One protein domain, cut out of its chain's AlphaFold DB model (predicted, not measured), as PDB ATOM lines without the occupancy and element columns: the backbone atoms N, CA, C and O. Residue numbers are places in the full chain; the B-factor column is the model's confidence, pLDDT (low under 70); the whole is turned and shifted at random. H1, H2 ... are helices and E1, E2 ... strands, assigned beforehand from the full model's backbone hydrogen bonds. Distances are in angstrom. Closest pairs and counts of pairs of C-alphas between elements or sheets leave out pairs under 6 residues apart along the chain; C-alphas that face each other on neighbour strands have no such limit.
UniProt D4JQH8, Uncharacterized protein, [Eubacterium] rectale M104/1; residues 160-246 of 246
ATOM      1  N   PRO A 160     -37.709  28.407-104.797       95.94
ATOM      2  CA  PRO A 160     -38.761  29.380-104.477       95.94
ATOM      3  C   PRO A 160     -38.583  30.054-103.113       95.94
ATOM      4  O   PRO A 160     -38.942  31.217-102.941       95.94
ATOM      5  N   TRP A 161     -37.982  29.339-102.155       95.75
ATOM      6  CA  TRP A 161     -37.678  29.839-100.812       95.75
ATOM      7  C   TRP A 161     -36.763  31.069-100.823       95.75
ATOM      8  O   TRP A 161     -36.765  31.841 -99.869       95.75
ATOM      9  N   VAL A 162     -36.009  31.291-101.905       95.44
ATOM     10  CA  VAL A 162     -35.157  32.475-102.059       95.44
ATOM     11  C   VAL A 162     -35.981  33.768-102.021       95.44
ATOM     12  O   VAL A 162     -35.461  34.800-101.609       95.44
ATOM     13  N   ALA A 163     -37.276  33.725-102.359       95.12
ATOM     14  CA  ALA A 163     -38.176  34.876-102.256       95.12
ATOM     15  C   ALA A 163     -38.370  35.394-100.817       95.12
ATOM     16  O   ALA A 163     -38.800  36.531-100.639       95.12
ATOM     17  N   GLU A 164     -38.058  34.585 -99.799       94.62
ATOM     18  CA  GLU A 164     -38.081  34.999 -98.388       94.62
ATOM     19  C   GLU A 164     -36.933  35.969 -98.051       94.62
ATOM     20  O   GLU A 164     -36.972  36.642 -97.022       94.62
ATOM     21  N   TYR A 165     -35.922  36.061 -98.920       94.12
ATOM     22  CA  TYR A 165     -34.693  36.807 -98.692       94.12
ATOM     23  C   TYR A 165     -34.558  37.983 -99.656       94.12
ATOM     24  O   TYR A 165     -34.996  37.952-100.810       94.12
ATOM     25  N   LYS A 166     -33.870  39.034 -99.204       92.75
ATOM     26  CA  LYS A 166     -33.465  40.123-100.088       92.75
ATOM     27  C   LYS A 166     -32.206  39.708-100.846       92.75
ATOM     28  O   LYS A 166     -31.132  39.598-100.263       92.75
ATOM     29  N   VAL A 167     -32.371  39.471-102.148       92.88
ATOM     30  CA  VAL A 167     -31.318  38.923-103.006       92.88
ATOM     31  C   VAL A 167     -30.927  39.863-104.142       92.88
ATOM     32  O   VAL A 167     -31.759  40.284-104.960       92.88
ATOM     33  N   SER A 168     -29.622  40.121-104.223       90.56
ATOM     34  CA  SER A 168     -28.982  40.861-105.309       90.56
ATOM     35  C   SER A 168     -28.220  39.905-106.218       90.56
ATOM     36  O   SER A 168     -27.416  39.098-105.761       90.56
ATOM     37  N   ILE A 169     -28.472  40.004-107.522       89.94
ATOM     38  CA  ILE A 169     -27.771  39.227-108.548       89.94
ATOM     39  C   ILE A 169     -26.767  40.170-109.189       89.94
ATOM     40  O   ILE A 169     -27.166  41.143-109.829       89.94
ATOM     41  N   TYR A 170     -25.484  39.910-108.965       77.75
ATOM     42  CA  TYR A 170     -24.415  40.795-109.416       77.75
ATOM     43  C   TYR A 170     -23.923  40.407-110.802       77.75
ATOM     44  O   TYR A 170     -24.111  41.142-111.771       77.75
ATOM     45  N   GLU A 171     -23.343  39.217-110.915       75.69
ATOM     46  CA  GLU A 171     -22.874  38.685-112.183       75.69
ATOM     47  C   GLU A 171     -23.049  37.173-112.175       75.69
ATOM     48  O   GLU A 171     -22.464  36.484-111.344       75.69
ATOM     49  N   VAL A 172     -23.868  36.674-113.104       83.81
ATOM     50  CA  VAL A 172     -24.039  35.241-113.342       83.81
ATOM     51  C   VAL A 172     -23.658  34.930-114.776       83.81
ATOM     52  O   VAL A 172     -24.309  35.359-115.724       83.81
ATOM     53  N   GLY A 173     -22.560  34.210-114.941       82.88
ATOM     54  CA  GLY A 173     -21.946  33.905-116.218       82.88
ATOM     55  C   GLY A 173     -20.793  32.921-116.055       82.88
ATOM     56  O   GLY A 173     -20.579  32.342-115.001       82.88
ATOM     57  N   ILE A 174     -20.031  32.724-117.128       76.44
ATOM     58  CA  ILE A 174     -18.983  31.690-117.178       76.44
ATOM     59  C   ILE A 174     -17.832  31.977-116.198       76.44
ATOM     60  O   ILE A 174     -17.166  31.046-115.759       76.44
ATOM     61  N   TYR A 175     -17.583  33.250-115.879       77.56
ATOM     62  CA  TYR A 175     -16.455  33.659-115.038       77.56
ATOM     63  C   TYR A 175     -16.824  33.822-113.563       77.56
ATOM     64  O   TYR A 175     -16.012  33.492-112.708       77.56
ATOM     65  N   ASN A 176     -18.032  34.316-113.282       80.75
ATOM     66  CA  ASN A 176     -18.552  34.550-111.938       80.75
ATOM     67  C   ASN A 176     -20.031  34.166-111.909       80.75
ATOM     68  O   ASN A 176     -20.753  34.455-112.861       80.75
ATOM     69  N   ASP A 177     -20.482  33.568-110.813       89.38
ATOM     70  CA  ASP A 177     -21.875  33.191-110.594       89.38
ATOM     71  C   ASP A 177     -22.420  33.735-109.269       89.38
ATOM     72  O   ASP A 177     -23.096  33.046-108.520       89.38
ATOM     73  N   TRP A 178     -22.108  34.987-108.951       86.12
ATOM     74  CA  TRP A 178     -22.306  35.538-107.615       86.12
ATOM     75  C   TRP A 178     -23.706  36.100-107.381       86.12
ATOM     76  O   TRP A 178     -24.190  36.994-108.087       86.12
ATOM     77  N   ILE A 179     -24.300  35.619-106.296       91.94
ATOM     78  CA  ILE A 179     -25.545  36.081-105.700       91.94
ATOM     79  C   ILE A 179     -25.244  36.541-104.272       91.94
ATOM     80  O   ILE A 179     -24.440  35.928-103.570       91.94
ATOM     81  N   TYR A 180     -25.900  37.607-103.827       91.12
ATOM     82  CA  TYR A 180     -25.762  38.123-102.469       91.12
ATOM     83  C   TYR A 180     -27.089  38.020-101.735       91.12
ATOM     84  O   TYR A 180     -28.101  38.546-102.207       91.12
ATOM     85  N   PHE A 181     -27.069  37.354-100.585       93.50
ATOM     86  CA  PHE A 181     -28.181  37.343 -99.643       93.50
ATOM     87  C   PHE A 181     -27.910  38.405 -98.589       93.50
ATOM     88  O   PHE A 181     -26.969  38.279 -97.808       93.50
ATOM     89  N   GLU A 182     -28.726  39.451 -98.585       91.06
ATOM     90  CA  GLU A 182     -28.551  40.574 -97.672       91.06
ATOM     91  C   GLU A 182     -28.963  40.175 -96.258       91.06
ATOM     92  O   GLU A 182     -30.102  39.751 -96.031       91.06
ATOM     93  N   ASN A 183     -28.037  40.314 -95.307       87.38
ATOM     94  CA  ASN A 183     -28.334  40.079 -93.903       87.38
ATOM     95  C   ASN A 183     -29.230  41.220 -93.389       87.38
ATOM     96  O   ASN A 183     -28.836  42.392 -93.473       87.38
ATOM     97  N   PRO A 184     -30.419  40.931 -92.831       83.50
ATOM     98  CA  PRO A 184     -31.256  41.963 -92.223       83.50
ATOM     99  C   PRO A 184     -30.571  42.664 -91.036       83.50
ATOM    100  O   PRO A 184     -30.844  43.838 -90.783       83.50
ATOM    101  N   GLU A 185     -29.643  41.999 -90.343       77.94
ATOM    102  CA  GLU A 185     -28.944  42.506 -89.153       77.94
ATOM    103  C   GLU A 185     -27.588  43.155 -89.495       77.94
ATOM    104  O   GLU A 185     -26.535  42.792 -88.968       77.94
ATOM    105  N   LYS A 186     -27.605  44.147 -90.398       67.50
ATOM    106  CA  LYS A 186     -26.406  44.771 -91.004       67.50
ATOM    107  C   LYS A 186     -25.350  45.304 -90.032       67.50
ATOM    108  O   LYS A 186     -24.204  45.470 -90.417       67.50
ATOM    109  N   THR A 187     -25.718  45.627 -88.797       63.00
ATOM    110  CA  THR A 187     -24.814  46.283 -87.840       63.00
ATOM    111  C   THR A 187     -24.040  45.313 -86.953       63.00
ATOM    112  O   THR A 187     -23.197  45.761 -86.184       63.00
ATOM    113  N   ALA A 188     -24.336  44.012 -87.010       62.03
ATOM    114  CA  ALA A 188     -23.744  43.024 -86.106       62.03
ATOM    115  C   ALA A 188     -22.394  42.462 -86.590       62.03
ATOM    116  O   ALA A 188     -21.674  41.862 -85.797       62.03
ATOM    117  N   TYR A 189     -22.042  42.660 -87.866       61.06
ATOM    118  CA  TYR A 189     -20.895  42.009 -88.503       61.06
ATOM    119  C   TYR A 189     -20.171  42.949 -89.473       61.06
ATOM    120  O   TYR A 189     -20.784  43.835 -90.068       61.06
ATOM    121  N   SER A 190     -18.871  42.718 -89.678       66.38
ATOM    122  CA  SER A 190     -18.056  43.423 -90.678       66.38
ATOM    123  C   SER A 190     -18.492  43.119 -92.121       66.38
ATOM    124  O   SER A 190     -18.376  43.975 -92.997       66.38
ATOM    125  N   THR A 191     -19.049  41.926 -92.356       70.88
ATOM    126  CA  THR A 191     -19.690  41.513 -93.612       70.88
ATOM    127  C   THR A 191     -21.214  41.629 -93.507       70.88
ATOM    128  O   THR A 191     -21.811  41.242 -92.504       70.88
ATOM    129  N   HIS A 192     -21.864  42.210 -94.518       79.50
ATOM    130  CA  HIS A 192     -23.310  42.493 -94.485       79.50
ATOM    131  C   HIS A 192     -24.130  41.553 -95.368       79.50
ATOM    132  O   HIS A 192     -25.349  41.494 -95.222       79.50
ATOM    133  N   ASP A 193     -23.473  40.802 -96.249       88.50
ATOM    134  CA  ASP A 193     -24.128  39.950 -97.231       88.50
ATOM    135  C   ASP A 193     -23.460  38.572 -97.258       88.50
ATOM    136  O   ASP A 193     -22.235  38.448 -97.220       88.50
ATOM    137  N   LEU A 194     -24.258  37.511 -97.374       91.38
ATOM    138  CA  LEU A 194     -23.740  36.178 -97.655       91.38
ATOM    139  C   LEU A 194     -23.501  36.040 -99.166       91.38
ATOM    140  O   LEU A 194     -24.442  36.051 -99.961       91.38
ATOM    141  N   TYR A 195     -22.232  35.894 -99.544       90.19
ATOM    142  CA  TYR A 195     -21.786  35.538-100.892       90.19
ATOM    143  C   TYR A 195     -22.145  34.087-101.241       90.19
ATOM    144  O   TYR A 195     -21.615  33.152-100.644       90.19
ATOM    145  N   VAL A 196     -23.023  33.905-102.226       92.50
ATOM    146  CA  VAL A 196     -23.567  32.605-102.634       92.50
ATOM    147  C   VAL A 196     -23.339  32.390-104.135       92.50
ATOM    148  O   VAL A 196     -23.868  33.155-104.943       92.50
ATOM    149  N   PRO A 197     -22.588  31.354-104.546       93.56
ATOM    150  CA  PRO A 197     -22.554  30.919-105.940       93.56
ATOM    151  C   PRO A 197     -23.931  30.432-106.400       93.56
ATOM    152  O   PRO A 197     -24.571  29.631-105.719       93.56
ATOM    153  N   PHE A 198     -24.367  30.843-107.587       95.19
ATOM    154  CA  PHE A 198     -25.580  30.347-108.233       95.19
ATOM    155  C   PHE A 198     -25.510  28.829-108.396       95.19
ATOM    156  O   PHE A 198     -26.475  28.131-108.093       95.19
ATOM    157  N   SER A 199     -24.350  28.313-108.811       94.88
ATOM    158  CA  SER A 199     -24.110  26.877-108.947       94.88
ATOM    159  C   SER A 199     -24.332  26.120-107.642       94.88
ATOM    160  O   SER A 199     -24.952  25.067-107.669       94.88
ATOM    161  N   ALA A 200     -23.929  26.676-106.496       95.62
ATOM    162  CA  ALA A 200     -24.130  26.038-105.196       95.62
ATOM    163  C   ALA A 200     -25.619  25.858-104.856       95.62
ATOM    164  O   ALA A 200     -26.004  24.842-104.284       95.62
ATOM    165  N   LEU A 201     -26.471  26.808-105.260       95.88
ATOM    166  CA  LEU A 201     -27.923  26.676-105.113       95.88
ATOM    167  C   LEU A 201     -28.509  25.620-106.055       95.88
ATOM    168  O   LEU A 201     -29.433  24.915-105.668       95.88
ATOM    169  N   MET A 202     -27.992  25.509-107.281       95.50
ATOM    170  CA  MET A 202     -28.462  24.510-108.252       95.50
ATOM    171  C   MET A 202     -27.979  23.091-107.927       95.50
ATOM    172  O   MET A 202     -28.650  22.119-108.257       95.50
ATOM    173  N   GLU A 203     -26.800  22.979-107.318       95.12
ATOM    174  CA  GLU A 203     -26.121  21.721-106.986       95.12
ATOM    175  C   GLU A 203     -26.435  21.243-105.561       95.12
ATOM    176  O   GLU A 203     -25.987  20.166-105.178       95.12
ATOM    177  N   HIS A 204     -27.217  22.012-104.792       95.50
ATOM    178  CA  HIS A 204     -27.531  21.740-103.385       95.50
ATOM    179  C   HIS A 204     -26.265  21.598-102.515       95.50
ATOM    180  O   HIS A 204     -26.178  20.732-101.643       95.50
ATOM    181  N   ASP A 205     -25.269  22.458-102.760       96.44
ATOM    182  CA  ASP A 205     -23.936  22.395-102.151       96.44
ATOM    183  C   ASP A 205     -23.733  23.524-101.115       96.44
ATOM    184  O   ASP A 205     -23.260  24.618-101.447       96.44
ATOM    185  N   PRO A 206     -24.087  23.297 -99.835       95.75
ATOM    186  CA  PRO A 206     -23.904  24.294 -98.782       95.75
ATOM    187  C   PRO A 206     -22.422  24.549 -98.459       95.75
ATOM    188  O   PRO A 206     -22.069  25.645 -98.019       95.75
ATOM    189  N   GLU A 207     -21.539  23.571 -98.671       95.44
ATOM    190  CA  GLU A 207     -20.115  23.702 -98.354       95.44
ATOM    191  C   GLU A 207     -19.440  24.682 -99.311       95.44
ATOM    192  O   GLU A 207     -18.668  25.545 -98.885       95.44
ATOM    193  N   LYS A 208     -19.812  24.635-100.593       94.44
ATOM    194  CA  LYS A 208     -19.359  25.583-101.615       94.44
ATOM    195  C   LYS A 208     -19.757  27.023-101.310       94.44
ATOM    196  O   LYS A 208     -18.996  27.938-101.637       94.44
ATOM    197  N   ILE A 209     -20.895  27.245-100.644       94.38
ATOM    198  CA  ILE A 209     -21.299  28.579-100.165       94.38
ATOM    199  C   ILE A 209     -20.321  29.073 -99.102       94.38
ATOM    200  O   ILE A 209     -19.751  30.156 -99.239       94.38
ATOM    201  N   VAL A 210     -20.089  28.260 -98.068       93.50
ATOM    202  CA  VAL A 210     -19.177  28.600 -96.968       93.50
ATOM    203  C   VAL A 210     -17.769  28.854 -97.503       93.50
ATOM    204  O   VAL A 210     -17.161  29.873 -97.177       93.50
ATOM    205  N   GLN A 211     -17.267  27.968 -98.366       91.06
ATOM    206  CA  GLN A 211     -15.942  28.089 -98.964       91.06
ATOM    207  C   GLN A 211     -15.818  29.346 -99.832       91.06
ATOM    208  O   GLN A 211     -14.851  30.090 -99.697       91.06
ATOM    209  N   THR A 212     -16.816  29.642-100.672       89.25
ATOM    210  CA  THR A 212     -16.776  30.837-101.527       89.25
ATOM    211  C   THR A 212     -16.786  32.119-100.708       89.25
ATOM    212  O   THR A 212     -16.026  33.042-101.008       89.25
ATOM    213  N   HIS A 213     -17.623  32.184 -99.669       88.88
ATOM    214  CA  HIS A 213     -17.676  33.341 -98.783       88.88
ATOM    215  C   HIS A 213     -16.313  33.596 -98.134       88.88
ATOM    216  O   HIS A 213     -15.781  34.706 -98.195       88.88
ATOM    217  N   ARG A 214     -15.722  32.533 -97.584       87.19
ATOM    218  CA  ARG A 214     -14.388  32.533 -96.993       87.19
ATOM    219  C   ARG A 214     -13.318  33.010 -97.984       87.19
ATOM    220  O   ARG A 214     -12.616  33.980 -97.708       87.19
ATOM    221  N   ASP A 215     -13.255  32.420 -99.174       85.00
ATOM    222  CA  ASP A 215     -12.260  32.764-100.199       85.00
ATOM    223  C   ASP A 215     -12.413  34.188-100.746       85.00
ATOM    224  O   ASP A 215     -11.434  34.839-101.128       85.00
ATOM    225  N   TYR A 216     -13.644  34.692-100.830       80.38
ATOM    226  CA  TYR A 216     -13.896  36.070-101.238       80.38
ATOM    227  C   TYR A 216     -13.395  37.059-100.183       80.38
ATOM    228  O   TYR A 216     -12.625  37.965-100.514       80.38
ATOM    229  N   TRP A 217     -13.758  36.846 -98.915       74.56
ATOM    230  CA  TRP A 217     -13.331  37.714 -97.818       74.56
ATOM    231  C   TRP A 217     -11.810  37.711 -97.641       74.56
ATOM    232  O   TRP A 217     -11.196  38.763 -97.459       74.56
ATOM    233  N   HIS A 218     -11.179  36.550 -97.832       74.00
ATOM    234  CA  HIS A 218      -9.723  36.402 -97.825       74.00
ATOM    235  C   HIS A 218      -9.014  37.292 -98.825       74.00
ATOM    236  O   HIS A 218      -8.005  37.919 -98.499       74.00
ATOM    237  N   ARG A 219      -9.537  37.346-100.051       75.06
ATOM    238  CA  ARG A 219      -8.953  38.152-101.122       75.06
ATOM    239  C   ARG A 219      -9.089  39.650-100.861       75.06
ATOM    240  O   ARG A 219      -8.216  40.394-101.292       75.06
ATOM    241  N   TYR A 220     -10.139  40.079-100.159       70.44
ATOM    242  CA  TYR A 220     -10.385  41.494 -99.873       70.44
ATOM    243  C   TYR A 220      -9.692  42.004 -98.601       70.44
ATOM    244  O   TYR A 220      -9.135  43.097 -98.629       70.44
ATOM    245  N   ASN A 221      -9.677  41.222 -97.514       66.06
ATOM    246  CA  ASN A 221      -9.204  41.681 -96.198       66.06
ATOM    247  C   ASN A 221      -7.928  40.986 -95.690       66.06
ATOM    248  O   ASN A 221      -7.459  41.290 -94.594       66.06
ATOM    249  N   ALA A 222      -7.333  40.080 -96.474       58.94
ATOM    250  CA  ALA A 222      -6.062  39.394 -96.196       58.94
ATOM    251  C   ALA A 222      -5.983  38.577 -94.881       58.94
ATOM    252  O   ALA A 222      -4.945  37.964 -94.616       58.94
ATOM    253  N   LYS A 223      -7.047  38.515 -94.066       57.88
ATOM    254  CA  LYS A 223      -7.147  37.707 -92.839       57.88
ATOM    255  C   LYS A 223      -8.549  37.111 -92.674       57.88
ATOM    256  O   LYS A 223      -9.533  37.801 -92.922       57.88
ATOM    257  N   TYR A 224      -8.604  35.867 -92.185       59.28
ATOM    258  CA  TYR A 224      -9.818  35.289 -91.597       59.28
ATOM    259  C   TYR A 224      -9.972  36.013 -90.264       59.28
ATOM    260  O   TYR A 224      -9.141  35.813 -89.374       59.28
ATOM    261  N   ASP A 225     -10.955  36.896 -90.147       70.31
ATOM    262  CA  ASP A 225     -11.308  37.481 -88.860       70.31
ATOM    263  C   ASP A 225     -12.356  36.608 -88.151       70.31
ATOM    264  O   ASP A 225     -13.125  35.862 -88.761       70.31
ATOM    265  N   GLU A 226     -12.335  36.658 -86.822       78.38
ATOM    266  CA  GLU A 226     -13.296  35.977 -85.950       78.38
ATOM    267  C   GLU A 226     -14.745  36.398 -86.271       78.38
ATOM    268  O   GLU A 226     -15.674  35.598 -86.137       78.38
ATOM    269  N   ASP A 227     -14.922  37.613 -86.795       79.50
ATOM    270  CA  ASP A 227     -16.198  38.169 -87.241       79.50
ATOM    271  C   ASP A 227     -16.796  37.380 -88.415       79.50
ATOM    272  O   ASP A 227     -17.991  37.079 -88.397       79.50
ATOM    273  N   THR A 228     -15.985  36.972 -89.398       82.75
ATOM    274  CA  THR A 228     -16.436  36.142 -90.530       82.75
ATOM    275  C   THR A 228     -16.923  34.777 -90.059       82.75
ATOM    276  O   THR A 228     -17.987  34.312 -90.468       82.75
ATOM    277  N   GLU A 229     -16.179  34.124 -89.164       86.50
ATOM    278  CA  GLU A 229     -16.592  32.831 -88.606       86.50
ATOM    279  C   GLU A 229     -17.838  32.960 -87.724       86.50
ATOM    280  O   GLU A 229     -18.674  32.055 -87.696       86.50
ATOM    281  N   THR A 230     -17.996  34.085 -87.026       88.00
ATOM    282  CA  THR A 230     -19.203  34.375 -86.244       88.00
ATOM    283  C   THR A 230     -20.404  34.609 -87.162       88.00
ATOM    284  O   THR A 230     -21.470  34.041 -86.922       88.00
ATOM    285  N   PHE A 231     -20.231  35.360 -88.254       88.50
ATOM    286  CA  PHE A 231     -21.267  35.567 -89.266       88.50
ATOM    287  C   PHE A 231     -21.707  34.250 -89.914       88.50
ATOM    288  O   PHE A 231     -22.904  33.963 -89.974       88.50
ATOM    289  N   LEU A 232     -20.762  33.399 -90.325       90.94
ATOM    290  CA  LEU A 232     -21.055  32.088 -90.920       90.94
ATOM    291  C   LEU A 232     -21.784  31.136 -89.955       90.94
ATOM    292  O   LEU A 232     -22.465  30.212 -90.397       90.94
ATOM    293  N   LYS A 233     -21.671  31.363 -88.640       91.31
ATOM    294  CA  LYS A 233     -22.384  30.615 -87.590       91.31
ATOM    295  C   LYS A 233     -23.702  31.267 -87.156       91.31
ATOM    296  O   LYS A 233     -24.376  30.700 -86.290       91.31
ATOM    297  N   SER A 234     -24.070  32.417 -87.720       91.50
ATOM    298  CA  SER A 234     -25.336  33.097 -87.423       91.50
ATOM    299  C   SER A 234     -26.544  32.258 -87.847       91.50
ATOM    300  O   SER A 234     -26.465  31.433 -88.763       91.50
ATOM    301  N   ASP A 235     -27.684  32.488 -87.198       92.38
ATOM    302  CA  ASP A 235     -28.932  31.788 -87.529       92.38
ATOM    303  C   ASP A 235     -29.424  32.134 -88.941       92.38
ATOM    304  O   ASP A 235     -29.987  31.283 -89.629       92.38
ATOM    305  N   PHE A 236     -29.123  33.348 -89.417       92.62
ATOM    306  CA  PHE A 236     -29.366  33.767 -90.796       92.62
ATOM    307  C   PHE A 236     -28.664  32.850 -91.808       92.62
ATOM    308  O   PHE A 236     -29.317  32.297 -92.696       92.62
ATOM    309  N   VAL A 237     -27.347  32.650 -91.659       94.00
ATOM    310  CA  VAL A 237     -26.570  31.800 -92.575       94.00
ATOM    311  C   VAL A 237     -26.982  30.338 -92.427       94.00
ATOM    312  O   VAL A 237     -27.233  29.683 -93.436       94.00
ATOM    313  N   LYS A 238     -27.136  29.832 -91.196       94.62
ATOM    314  CA  LYS A 238     -27.594  28.452 -90.955       94.62
ATOM    315  C   LYS A 238     -28.929  28.160 -91.635       94.62
ATOM    316  O   LYS A 238     -29.040  27.150 -92.322       94.62
ATOM    317  N   GLY A 239     -29.907  29.062 -91.518       94.69
ATOM    318  CA  GLY A 239     -31.215  28.900 -92.155       94.69
ATOM    319  C   GLY A 239     -31.139  28.822 -93.684       94.69
ATOM    320  O   GLY A 239     -31.889  28.063 -94.297       94.69
ATOM    321  N   ILE A 240     -30.208  29.554 -94.307       95.88
ATOM    322  CA  ILE A 240     -29.949  29.455 -95.751       95.88
ATOM    323  C   ILE A 240     -29.307  28.105 -96.085       95.88
ATOM    324  O   ILE A 240     -29.799  27.405 -96.968       95.88
ATOM    325  N   LEU A 241     -28.247  27.708 -95.371       96.56
ATOM    326  CA  LEU A 241     -27.543  26.445 -95.629       96.56
ATOM    327  C   LEU A 241     -28.479  25.234 -95.483       96.56
ATOM    328  O   LEU A 241     -28.478  24.359 -96.343       96.56
ATOM    329  N   GLU A 242     -29.350  25.225 -94.471       95.69
ATOM    330  CA  GLU A 242     -30.360  24.176 -94.279       95.69
ATOM    331  C   GLU A 242     -31.375  24.079 -95.425       95.69
ATOM    332  O   GLU A 242     -31.875  22.990 -95.713       95.69
ATOM    333  N   LYS A 243     -31.723  25.204 -96.062       95.56
ATOM    334  CA  LYS A 243     -32.613  25.218 -97.234       95.56
ATOM    335  C   LYS A 243     -31.896  24.758 -98.505       95.56
ATOM    336  O   LYS A 243     -32.561  24.226 -99.384       95.56
ATOM    337  N   VAL A 244     -30.576  24.945 -98.598       94.81
ATOM    338  CA  VAL A 244     -29.753  24.480 -99.729       94.81
ATOM    339  C   VAL A 244     -29.515  22.974 -99.669       94.81
ATOM    340  O   VAL A 244     -29.527  22.324-100.703       94.81
ATOM    341  N   SER A 245     -29.353  22.403 -98.473       88.50
ATOM    342  CA  SER A 245     -29.144  20.957 -98.285       88.50
ATOM    343  C   SER A 245     -30.381  20.078 -98.535       88.50
ATOM    344  O   SER A 245     -30.293  18.861 -98.370       88.50
ATOM    345  N   LYS A 246     -31.535  20.676 -98.848       76.12
ATOM    346  CA  LYS A 246     -32.808  19.988 -99.113       76.12
ATOM    347  C   LYS A 246     -33.094  19.952-100.606       76.12
ATOM    348  O   LYS A 246     -33.703  18.946-101.026       76.12
TER     349      LYS A 246
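Overview. This is residues 160 to 246 of the 246 residues of an uncharacterized protein of [Eubacterium] rectale M104/1 (UniProt D4JQH8). A small antiparallel sheet of three strands has the long helix H3 crossing slantwise over its edge strand E3, while H5 grazes the sheet and H4 lies close to H3 and H5. The short H2 stands at the end of E3 on the opposite face from H3, and H1 lies off the sheet, near H5. The printed part has 87 residues, running H1 E1 E2 E3 H2 H3 H4 H5; the sheet's order is E1, E2, E3, a meander, each strand the antiparallel neighbour of the one before. The class is mixed, and the whole is compact and rounded, with a radius of gyration of the C-alphas of 12.3 A and spans of 31 by 28 by 20 A.

Along the chain. H1, residues 160 to 164, begins at C-alpha (-38.761, 29.380, -104.477). E1 is residues 167 to 172, E2 177 to 182, 16.3 A long, and E3 193 to 197. H2 is residues 198 to 203, H3 206 to 221, 22.9 A, H4 226 to 232, and H5 235 to 244, 14.2 A, ending at C-alpha (-29.753, 24.480, -99.729).

Arrangement. In hairpin E1 and E2, N 168 and O 180 are 3.0 A apart, within hydrogen-bond range; in hairpin E2 and E3, N 179 and O 196 are 2.8 A apart. H3 is over E3 at a height over the sheet of 8.0 A, with closest C-alphas Tyr 195 and His 213, 5.1 A. H3 and H5 only just touch, only at their ends, with 3 pairs of C-alphas within 8 A, closest Pro 206 and Leu 241, 5.3 A. In H2, H3, H4 and H5 every O i to N i+4 pair is within hydrogen-bond range; H1 has 0 of 1, but 2 of 2 O i to N i+3 pairs.

Size, cuts and confidence. The C-alphas farthest apart, Pro 160 and Ala 222, are 35.2 A apart. The printed part has no cut and no long link. Residues 186 to 190 and 221 to 224 have pLDDT under 70.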